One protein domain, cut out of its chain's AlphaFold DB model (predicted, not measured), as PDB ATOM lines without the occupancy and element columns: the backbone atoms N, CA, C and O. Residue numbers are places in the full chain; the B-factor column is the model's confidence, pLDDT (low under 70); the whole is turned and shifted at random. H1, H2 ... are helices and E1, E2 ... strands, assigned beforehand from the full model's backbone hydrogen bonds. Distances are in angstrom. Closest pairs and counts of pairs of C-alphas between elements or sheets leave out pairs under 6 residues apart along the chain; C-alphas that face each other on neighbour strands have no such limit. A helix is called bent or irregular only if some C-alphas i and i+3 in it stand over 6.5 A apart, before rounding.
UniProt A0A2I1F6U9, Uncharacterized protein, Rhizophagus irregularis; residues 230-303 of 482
ATOM      1  N   TRP A 230     -12.655  36.867 -25.591       47.22
ATOM      2  CA  TRP A 230     -13.253  35.568 -25.269       47.22
ATOM      3  C   TRP A 230     -13.062  34.522 -26.370       47.22
ATOM      4  O   TRP A 230     -12.728  33.389 -26.060       47.22
ATOM      5  N   PHE A 231     -13.149  34.894 -27.651       48.19
ATOM      6  CA  PHE A 231     -12.799  33.973 -28.748       48.19
ATOM      7  C   PHE A 231     -11.294  33.662 -28.792       48.19
ATOM      8  O   PHE A 231     -10.894  32.574 -29.194       48.19
ATOM      9  N   VAL A 232     -10.452  34.590 -28.320       51.44
ATOM     10  CA  VAL A 232      -9.013  34.347 -28.133       51.44
ATOM     11  C   VAL A 232      -8.745  33.285 -27.055       51.44
ATOM     12  O   VAL A 232      -7.722  32.615 -27.154       51.44
ATOM     13  N   LEU A 233      -9.653  33.054 -26.092       56.81
ATOM     14  CA  LEU A 233      -9.497  31.986 -25.087       56.81
ATOM     15  C   LEU A 233      -9.551  30.584 -25.710       56.81
ATOM     16  O   LEU A 233      -8.797  29.715 -25.295       56.81
ATOM     17  N   LEU A 234     -10.384  30.379 -26.735       59.09
ATOM     18  CA  LEU A 234     -10.465  29.099 -27.456       59.09
ATOM     19  C   LEU A 234      -9.225  28.839 -28.326       59.09
ATOM     20  O   LEU A 234      -8.866  27.691 -28.583       59.09
ATOM     21  N   ARG A 235      -8.559  29.916 -28.762       58.41
ATOM     22  CA  ARG A 235      -7.323  29.862 -29.551       58.41
ATOM     23  C   ARG A 235      -6.068  29.716 -28.683       58.41
ATOM     24  O   ARG A 235      -5.109  29.093 -29.119       58.41
ATOM     25  N   ASN A 236      -6.075  30.287 -27.476       64.12
ATOM     26  CA  ASN A 236      -4.995  30.202 -26.486       64.12
ATOM     27  C   ASN A 236      -5.513  29.587 -25.167       64.12
ATOM     28  O   ASN A 236      -5.713  30.308 -24.184       64.12
ATOM     29  N   PRO A 237      -5.709  28.260 -25.132       64.50
ATOM     30  CA  PRO A 237      -6.310  27.535 -24.011       64.50
ATOM     31  C   PRO A 237      -5.379  27.318 -22.805       64.50
ATOM     32  O   PRO A 237      -5.775  26.643 -21.864       64.50
ATOM     33  N   ASP A 238      -4.185  27.926 -22.767       61.19
ATOM     34  CA  ASP A 238      -3.158  27.735 -21.716       61.19
ATOM     35  C   ASP A 238      -3.643  27.997 -20.272       61.19
ATOM     36  O   ASP A 238      -2.961  27.654 -19.309       61.19
ATOM     37  N   SER A 239      -4.813  28.619 -20.108       60.00
ATOM     38  CA  SER A 239      -5.433  28.941 -18.815       60.00
ATOM     39  C   SER A 239      -6.716  28.154 -18.511       60.00
ATOM     40  O   SER A 239      -7.324  28.378 -17.464       60.00
ATOM     41  N   ILE A 240      -7.137  27.242 -19.395       68.31
ATOM     42  CA  ILE A 240      -8.390  26.485 -19.290       68.31
ATOM     43  C   ILE A 240      -8.082  25.037 -18.898       68.31
ATOM     44  O   ILE A 240      -7.210  24.399 -19.481       68.31
ATOM     45  N   LYS A 241      -8.801  24.508 -17.902       68.88
ATOM     46  CA  LYS A 241      -8.674  23.102 -17.498       68.88
ATOM     47  C   LYS A 241      -9.332  22.193 -18.540       68.88
ATOM     48  O   LYS A 241     -10.425  22.491 -19.017       68.88
ATOM     49  N   ILE A 242      -8.665  21.094 -18.871       75.00
ATOM     50  CA  ILE A 242      -9.185  20.031 -19.741       75.00
ATOM     51  C   ILE A 242      -9.841  18.968 -18.853       75.00
ATOM     52  O   ILE A 242      -9.362  18.701 -17.745       75.00
ATOM     53  N   LYS A 243     -10.938  18.369 -19.319       71.06
ATOM     54  CA  LYS A 243     -11.599  17.251 -18.644       71.06
ATOM     55  C   LYS A 243     -10.747  15.995 -18.821       71.06
ATOM     56  O   LYS A 243     -10.737  15.380 -19.878       71.06
ATOM     57  N   GLU A 244     -10.025  15.591 -17.779       66.25
ATOM     58  CA  GLU A 244      -9.294  14.323 -17.818       66.25
ATOM     59  C   GLU A 244     -10.287  13.152 -17.760       66.25
ATOM     60  O   GLU A 244     -10.909  12.903 -16.725       66.25
ATOM     61  N   SER A 245     -10.424  12.406 -18.859       65.19
ATOM     62  CA  SER A 245     -11.181  11.155 -18.865       65.19
ATOM     63  C   SER A 245     -10.220   9.979 -18.674       65.19
ATOM     64  O   SER A 245      -9.213   9.835 -19.370       65.19
ATOM     65  N   THR A 246     -10.492   9.143 -17.666       66.12
ATOM     66  CA  THR A 246      -9.762   7.886 -17.455       66.12
ATOM     67  C   THR A 246     -10.684   6.732 -17.805       66.12
ATOM     68  O   THR A 246     -11.668   6.486 -17.108       66.12
ATOM     69  N   TYR A 247     -10.357   6.016 -18.875       65.44
ATOM     70  CA  TYR A 247     -11.048   4.796 -19.265       65.44
ATOM     71  C   TYR A 247     -10.317   3.602 -18.660       65.44
ATOM     72  O   TYR A 247      -9.144   3.369 -18.945       65.44
ATOM     73  N   SER A 248     -11.003   2.842 -17.810       68.81
ATOM     74  CA  SER A 248     -10.487   1.590 -17.253       68.81
ATOM     75  C   SER A 248     -11.226   0.400 -17.846       68.81
ATOM     76  O   SER A 248     -12.456   0.411 -17.910       68.81
ATOM     77  N   GLY A 249     -10.494  -0.639 -18.228       70.62
ATOM     78  CA  GLY A 249     -11.061  -1.888 -18.716       70.62
ATOM     79  C   GLY A 249     -10.209  -3.078 -18.299       70.62
ATOM     80  O   GLY A 249      -8.989  -2.979 -18.205       70.62
ATOM     81  N   ILE A 250     -10.859  -4.215 -18.063       71.25
ATOM     82  CA  ILE A 250     -10.177  -5.469 -17.744       71.25
ATOM     83  C   ILE A 250     -10.064  -6.272 -19.038       71.25
ATOM     84  O   ILE A 250     -11.076  -6.680 -19.604       71.25
ATOM     85  N   ALA A 251      -8.838  -6.498 -19.504       64.25
ATOM     86  CA  ALA A 251      -8.561  -7.372 -20.635       64.25
ATOM     87  C   ALA A 251      -8.118  -8.747 -20.120       64.25
ATOM     88  O   ALA A 251      -7.135  -8.860 -19.386       64.25
ATOM     89  N   THR A 252      -8.835  -9.803 -20.496       65.38
ATOM     90  CA  THR A 252      -8.443 -11.193 -20.231       65.38
ATOM     91  C   THR A 252      -7.666 -11.755 -21.410       65.38
ATOM     92  O   THR A 252      -8.122 -11.684 -22.549       65.38
ATOM     93  N   ASN A 253      -6.489 -12.324 -21.148       66.88
ATOM     94  CA  ASN A 253      -5.728 -13.038 -22.169       66.88
ATOM     95  C   ASN A 253      -6.258 -14.473 -22.316       66.88
ATOM     96  O   ASN A 253      -6.048 -15.302 -21.425       66.88
ATOM     97  N   ASP A 254      -6.875 -14.774 -23.460       66.69
ATOM     98  CA  ASP A 254      -7.516 -16.065 -23.749       66.69
ATOM     99  C   ASP A 254      -6.578 -17.285 -23.644       66.69
ATOM    100  O   ASP A 254      -7.049 -18.406 -23.464       66.69
ATOM    101  N   LEU A 255      -5.249 -17.106 -23.715       67.81
ATOM    102  CA  LEU A 255      -4.288 -18.216 -23.611       67.81
ATOM    103  C   LEU A 255      -3.820 -18.535 -22.181       67.81
ATOM    104  O   LEU A 255      -3.336 -19.643 -21.947       67.81
ATOM    105  N   LYS A 256      -3.886 -17.581 -21.242       69.69
ATOM    106  CA  LYS A 256      -3.316 -17.732 -19.882       69.69
ATOM    107  C   LYS A 256      -4.289 -17.434 -18.742       69.69
ATOM    108  O   LYS A 256      -3.937 -17.674 -17.592       69.69
ATOM    109  N   ASN A 257      -5.500 -16.959 -19.043       63.28
ATOM    110  CA  ASN A 257      -6.516 -16.581 -18.051       63.28
ATOM    111  C   ASN A 257      -6.027 -15.519 -17.037       63.28
ATOM    112  O   ASN A 257      -6.534 -15.424 -15.921       63.28
ATOM    113  N   GLU A 258      -5.030 -14.723 -17.428       67.44
ATOM    114  CA  GLU A 258      -4.527 -13.583 -16.663       67.44
ATOM    115  C   GLU A 258      -5.375 -12.347 -17.000       67.44
ATOM    116  O   GLU A 258      -5.612 -12.047 -18.175       67.44
ATOM    117  N   THR A 259      -5.848 -11.642 -15.970       62.97
ATOM    118  CA  THR A 259      -6.593 -10.384 -16.085       62.97
ATOM    119  C   THR A 259      -5.633  -9.199 -15.995       62.97
ATOM    120  O   THR A 259      -4.917  -9.033 -15.007       62.97
ATOM    121  N   LEU A 260      -5.618  -8.356 -17.024       68.69
ATOM    122  CA  LEU A 260      -4.877  -7.098 -17.060       68.69
ATOM    123  C   LEU A 260      -5.852  -5.936 -16.871       68.69
ATOM    124  O   LEU A 260      -6.736  -5.728 -17.701       68.69
ATOM    125  N   ASP A 261      -5.681  -5.182 -15.786       71.62
ATOM    126  CA  ASP A 261      -6.376  -3.908 -15.582       71.62
ATOM    127  C   ASP A 261      -5.652  -2.823 -16.388       71.62
ATOM    128  O   ASP A 261      -4.518  -2.444 -16.078       71.62
ATOM    129  N   ILE A 262      -6.281  -2.376 -17.470       73.38
ATOM    130  CA  ILE A 262      -5.751  -1.345 -18.357       73.38
ATOM    131  C   ILE A 262      -6.441  -0.035 -18.001       73.38
ATOM    132  O   ILE A 262      -7.656   0.095 -18.141       73.38
ATOM    133  N   LYS A 263      -5.651   0.960 -17.588       73.06
ATOM    134  CA  LYS A 263      -6.100   2.346 -17.413       73.06
ATOM    135  C   LYS A 263      -5.521   3.204 -18.529       73.06
ATOM    136  O   LYS A 263      -4.311   3.402 -18.593       73.06
ATOM    137  N   LEU A 264      -6.391   3.691 -19.403       70.75
ATOM    138  CA  LEU A 264      -6.077   4.632 -20.470       70.75
ATOM    139  C   LEU A 264      -6.467   6.035 -20.009       70.75
ATOM    140  O   LEU A 264      -7.587   6.253 -19.545       70.75
ATOM    141  N   LYS A 265      -5.538   6.979 -20.134       74.88
ATOM    142  CA  LYS A 265      -5.773   8.400 -19.875       74.88
ATOM    143  C   LYS A 265      -5.840   9.127 -21.217       74.88
ATOM    144  O   LYS A 265      -5.005   8.840 -22.076       74.88
ATOM    145  N   SER A 266      -6.816  10.017 -21.405       70.94
ATOM    146  CA  SER A 266      -6.850  10.873 -22.596       70.94
ATOM    147  C   SER A 266      -5.636  11.811 -22.613       70.94
ATOM    148  O   SER A 266      -5.298  12.418 -21.595       70.94
ATOM    149  N   ASP A 267      -4.963  11.889 -23.761       75.25
ATOM    150  CA  ASP A 267      -3.840  12.796 -24.020       75.25
ATOM    151  C   ASP A 267      -4.303  13.829 -25.050       75.25
ATOM    152  O   ASP A 267      -4.148  13.636 -26.252       75.25
ATOM    153  N   PHE A 268      -5.007  14.856 -24.573       75.50
ATOM    154  CA  PHE A 268      -5.523  15.933 -25.412       75.50
ATOM    155  C   PHE A 268      -4.536  17.099 -25.418       75.50
ATOM    156  O   PHE A 268      -4.318  17.728 -24.376       75.50
ATOM    157  N   ASP A 269      -3.962  17.418 -26.584       75.38
ATOM    158  CA  ASP A 269      -3.098  18.589 -26.737       75.38
ATOM    159  C   ASP A 269      -3.893  19.782 -27.297       75.38
ATOM    160  O   ASP A 269      -4.250  19.823 -28.478       75.38
ATOM    161  N   PRO A 270      -4.132  20.830 -26.495       72.19
ATOM    162  CA  PRO A 270      -4.991  21.926 -26.904       72.19
ATOM    163  C   PRO A 270      -4.317  22.879 -27.919       72.19
ATOM    164  O   PRO A 270      -4.979  23.783 -28.447       72.19
ATOM    165  N   LYS A 271      -3.013  22.698 -28.198       73.12
ATOM    166  CA  LYS A 271      -2.243  23.422 -29.230       73.12
ATOM    167  C   LYS A 271      -2.102  22.648 -30.541       73.12
ATOM    168  O   LYS A 271      -1.606  23.220 -31.514       73.12
ATOM    169  N   SER A 272      -2.506  21.381 -30.570       75.88
ATOM    170  CA  SER A 272      -2.388  20.510 -31.736       75.88
ATOM    171  C   SER A 272      -3.645  20.577 -32.625       75.88
ATOM    172  O   SER A 272      -4.505  21.454 -32.483       75.88
ATOM    173  N   SER A 273      -3.747  19.633 -33.564       72.81
ATOM    174  CA  SER A 273      -4.961  19.358 -34.335       72.81
ATOM    175  C   SER A 273      -6.131  18.836 -33.495       72.81
ATOM    176  O   SER A 273      -7.252  18.825 -33.997       72.81
ATOM    177  N   ASP A 274      -5.899  18.408 -32.250       73.88
ATOM    178  CA  ASP A 274      -6.960  17.902 -31.371       73.88
ATOM    179  C   ASP A 274      -7.937  19.024 -30.997       73.88
ATOM    180  O   ASP A 274      -9.135  18.791 -30.844       73.88
ATOM    181  N   ASN A 275      -7.455  20.271 -30.938       79.19
ATOM    182  CA  ASN A 275      -8.299  21.448 -30.819       79.19
ATOM    183  C   ASN A 275      -8.721  21.960 -32.210       79.19
ATOM    184  O   ASN A 275      -7.912  22.603 -32.889       79.19
ATOM    185  N   PRO A 276      -9.999  21.816 -32.615       77.19
ATOM    186  CA  PRO A 276     -10.475  22.295 -33.912       77.19
ATOM    187  C   PRO A 276     -10.482  23.829 -34.053       77.19
ATOM    188  O   PRO A 276     -10.841  24.344 -35.104       77.19
ATOM    189  N   TYR A 277     -10.089  24.578 -33.017       77.31
ATOM    190  CA  TYR A 277     -10.003  26.042 -33.014       77.31
ATOM    191  C   TYR A 277      -8.560  26.563 -33.010       77.31
ATOM    192  O   TYR A 277      -8.342  27.778 -32.943       77.31
ATOM    193  N   SER A 278      -7.573  25.665 -33.105       77.25
ATOM    194  CA  SER A 278      -6.160  26.027 -33.260       77.25
ATOM    195  C   SER A 278      -5.917  26.791 -34.573       77.25
ATOM    196  O   SER A 278      -5.204  27.801 -34.594       77.25
ATOM    197  N   LEU A 279      -6.588  26.373 -35.653       80.19
ATOM    198  CA  LEU A 279      -6.587  27.018 -36.965       80.19
ATOM    199  C   LEU A 279      -7.926  27.696 -37.267       80.19
ATOM    200  O   LEU A 279      -9.003  27.221 -36.917       80.19
ATOM    201  N   PHE A 280      -7.864  28.826 -37.977       79.56
ATOM    202  CA  PHE A 280      -9.056  29.608 -38.316       79.56
ATOM    203  C   PHE A 280     -10.008  28.876 -39.276       79.56
ATOM    204  O   PHE A 280     -11.222  28.992 -39.133       79.56
ATOM    205  N   SER A 281      -9.478  28.126 -40.247       78.06
ATOM    206  CA  SER A 281     -10.281  27.328 -41.185       78.06
ATOM    207  C   SER A 281     -11.078  26.242 -40.469       78.06
ATOM    208  O   SER A 281     -12.268  26.066 -40.724       78.06
ATOM    209  N   ASP A 282     -10.426  25.563 -39.535       79.19
ATOM    210  CA  ASP A 282     -10.989  24.419 -38.828       79.19
ATOM    211  C   ASP A 282     -12.026  24.900 -37.811       79.19
ATOM    212  O   ASP A 282     -13.083  24.288 -37.666       79.19
ATOM    213  N   ALA A 283     -11.809  26.091 -37.235       82.75
ATOM    214  CA  ALA A 283     -12.774  26.753 -36.369       82.75
ATOM    215  C   ALA A 283     -14.096  27.039 -37.097       82.75
ATOM    216  O   ALA A 283     -15.171  26.875 -36.516       82.75
ATOM    217  N   ILE A 284     -14.042  27.448 -38.372       81.81
ATOM    218  CA  ILE A 284     -15.245  27.680 -39.186       81.81
ATOM    219  C   ILE A 284     -16.001  26.366 -39.401       81.81
ATOM    220  O   ILE A 284     -17.218  26.324 -39.219       81.81
ATOM    221  N   ILE A 285     -15.288  25.292 -39.749       81.44
ATOM    222  CA  ILE A 285     -15.879  23.965 -39.973       81.44
ATOM    223  C   ILE A 285     -16.503  23.428 -38.677       81.44
ATOM    224  O   ILE A 285     -17.639  22.959 -38.682       81.44
ATOM    225  N   ALA A 286     -15.808  23.557 -37.549       81.94
ATOM    226  CA  ALA A 286     -16.312  23.138 -36.247       81.94
ATOM    227  C   ALA A 286     -17.547  23.938 -35.809       81.94
ATOM    228  O   ALA A 286     -18.507  23.353 -35.315       81.94
ATOM    229  N   THR A 287     -17.559  25.252 -36.053       82.94
ATOM    230  CA  THR A 287     -18.721  26.112 -35.762       82.94
ATOM    231  C   THR A 287     -19.917  25.752 -36.647       82.94
ATOM    232  O   THR A 287     -21.056  25.802 -36.197       82.94
ATOM    233  N   TYR A 288     -19.688  25.350 -37.901       82.50
ATOM    234  CA  TYR A 288     -20.756  24.867 -38.780       82.50
ATOM    235  C   TYR A 288     -21.428  23.601 -38.222       82.50
ATOM    236  O   TYR A 288     -22.656  23.496 -38.229       82.50
ATOM    237  N   PHE A 289     -20.651  22.672 -37.657       81.31
ATOM    238  CA  PHE A 289     -21.188  21.451 -37.048       81.31
ATOM    239  C   PHE A 289     -21.998  21.676 -35.761       81.31
ATOM    240  O   PHE A 289     -22.745  20.781 -35.358       81.31
ATOM    241  N   TRP A 290     -21.962  22.875 -35.170       81.62
ATOM    242  CA  TRP A 290     -22.858  23.238 -34.064       81.62
ATOM    243  C   TRP A 290     -24.334  23.209 -34.464       81.62
ATOM    244  O   TRP A 290     -25.186  22.917 -33.628       81.62
ATOM    245  N   ILE A 291     -24.641  23.450 -35.746       77.56
ATOM    246  CA  ILE A 291     -26.008  23.353 -36.286       77.56
ATOM    247  C   ILE A 291     -26.541  21.919 -36.138       77.56
ATOM    248  O   ILE A 291     -27.718  21.723 -35.856       77.56
ATOM    249  N   GLY A 292     -25.668  20.917 -36.273       74.25
ATOM    250  CA  GLY A 292     -25.993  19.503 -36.069       74.25
ATOM    251  C   GLY A 292     -25.943  19.047 -34.608       74.25
ATOM    252  O   GLY A 292     -26.072  17.855 -34.349       74.25
ATOM    253  N   GLY A 293     -25.719  19.961 -33.657       73.00
ATOM    254  CA  GLY A 293     -25.640  19.642 -32.232       73.00
ATOM    255  C   GLY A 293     -24.343  18.956 -31.792       73.00
ATOM    256  O   GLY A 293     -24.301  18.429 -30.683       73.00
ATOM    257  N   ASN A 294     -23.290  18.955 -32.616       77.62
ATOM    258  CA  ASN A 294     -21.984  18.410 -32.238       77.62
ATOM    259  C   ASN A 294     -21.113  19.504 -31.593       77.62
ATOM    260  O   ASN A 294     -20.735  20.472 -32.257       77.62
ATOM    261  N   TRP A 295     -20.789  19.344 -30.306       76.81
ATOM    262  CA  TRP A 295     -20.110  20.352 -29.483       76.81
ATOM    263  C   TRP A 295     -18.788  19.842 -28.895       76.81
ATOM    264  O   TRP A 295     -18.618  19.823 -27.678       76.81
ATOM    265  N   ALA A 296     -17.813  19.525 -29.751       73.38
ATOM    266  CA  ALA A 296     -16.500  18.997 -29.347       73.38
ATOM    267  C   ALA A 296     -15.788  19.778 -28.212       73.38
ATOM    268  O   ALA A 296     -15.038  19.205 -27.434       73.38
ATOM    269  N   GLN A 297     -16.035  21.086 -28.074       68.88
ATOM    270  CA  GLN A 297     -15.441  21.906 -27.006       68.88
ATOM    271  C   GLN A 297     -16.085  21.709 -25.634       68.88
ATOM    272  O   GLN A 297     -15.398  21.801 -24.621       68.88
ATOM    273  N   ARG A 298     -17.405  21.496 -25.593       73.56
ATOM    274  CA  ARG A 298     -18.138  21.295 -24.337       73.56
ATOM    275  C   ARG A 298     -17.705  19.989 -23.674       73.56
ATOM    276  O   ARG A 298     -17.658  19.904 -22.445       73.56
ATOM    277  N   ASP A 299     -17.378  18.997 -24.491       74.44
ATOM    278  CA  ASP A 299     -16.998  17.667 -24.032       74.44
ATOM    279  C   ASP A 299     -15.560  17.629 -23.499       74.44
ATOM    280  O   ASP A 299     -15.299  16.903 -22.544       74.44
ATOM    281  N   GLU A 300     -14.667  18.474 -24.025       75.81
ATOM    282  CA  GLU A 300     -13.235  18.429 -23.701       75.81
ATOM    283  C   GLU A 300     -12.783  19.485 -22.672       75.81
ATOM    284  O   GLU A 300     -11.916  19.221 -21.841       75.81
ATOM    285  N   PHE A 301     -13.371  20.687 -22.667       77.25
ATOM    286  CA  PHE A 301     -12.953  21.768 -21.763       77.25
ATOM    287  C   PHE A 301     -13.845  21.874 -20.517       77.25
ATOM    288  O   PHE A 301     -15.075  21.857 -20.595       77.25
ATOM    289  N   ASP A 302     -13.223  22.056 -19.350       75.50
ATOM    290  CA  ASP A 302     -13.892  22.280 -18.063       75.50
ATOM    291  C   ASP A 302     -13.963  23.783 -17.741       75.50
ATOM    292  O   ASP A 302     -13.203  24.320 -16.928       75.50
ATOM    293  N   PHE A 303     -14.839  24.504 -18.450       79.62
ATOM    294  CA  PHE A 303     -15.033  25.940 -18.247       79.62
ATOM    295  C   PHE A 303     -16.484  26.368 -18.454       79.62
ATOM    296  O   PHE A 303     -17.013  26.299 -19.560       79.62
TER     297      PHE A 303
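Overview. This is residues 230 to 303 of the 482 residues of an uncharacterized protein of Rhizophagus irregularis (UniProt A0A2I1F6U9). A long two-stranded hairpin, E1 and E2, makes an arm at one end of the longest axis, and a loose head of three separate helices and loops makes the other end. The short helices H1 and H3 and the longer H2 belong to the head, where the ends of the printed part also lie. The printed part has 74 residues, with three named helices and two named strands in the order H1, E1, E2, H2, H3; the two-stranded sheet is antiparallel and the class is mixed, helices and strands. The whole is only just extended, close to loose, with a radius of gyration of the C-alphas of 17.2 A, and is elongated, spanning 53 by 28 by 19 A.

Arrangement. H1, residues 230 to 235, is apart from E2, residues 259 to 265, from H2, residues 280 to 292, and from H3, residues 296 to 300. E1, residues 246 to 252, and E2 form a hairpin, antiparallel at 159 degrees between their directions. The C-alphas of Ser 248 and Lys 263 face each other at 4.5 A, and N 247 and O 264 are within hydrogen-bond range at 2.9 A. H2 and H3 are near each other, with 5 pairs of C-alphas within 10 A. Residues 241 to 242 pair with 301 to 302, antiparallel. O i to N i+4 pairs within hydrogen-bond range number 0 of 2 in H1, 7 of 9 in H2 and 0 of 1 in H3; O i to N i+3 pairs number 3 of 3 in H1 and 1 of 2 in H3.

Along the chain. H1 begins at C-alpha 230 (-13.253, 35.568, -25.269) and is 9.3 A long. E1 measures 19.3 A, E2 19.2 A and H2 19.8 A. H2 is neither bent nor irregular, but only just: C-alphas 288 and 291 are 6.0 A apart. H3, 6.5 A long, ends at C-alpha 300 (-13.235, 18.429, -23.701).

Size, cuts and confidence. The C-alphas of Trp 230 and Leu 255, the two farthest apart, are 54.6 A apart. The printed part has no cut. The link from E2 to H2, residues 266 to 279, is long. Residues 288 to 293, of which 288 to 292 belong to H2, stand free. Mean pLDDT of the printed part is 71.4; residues 230 to 241, 244 to 248, 251 to 260 and 297 are under 70.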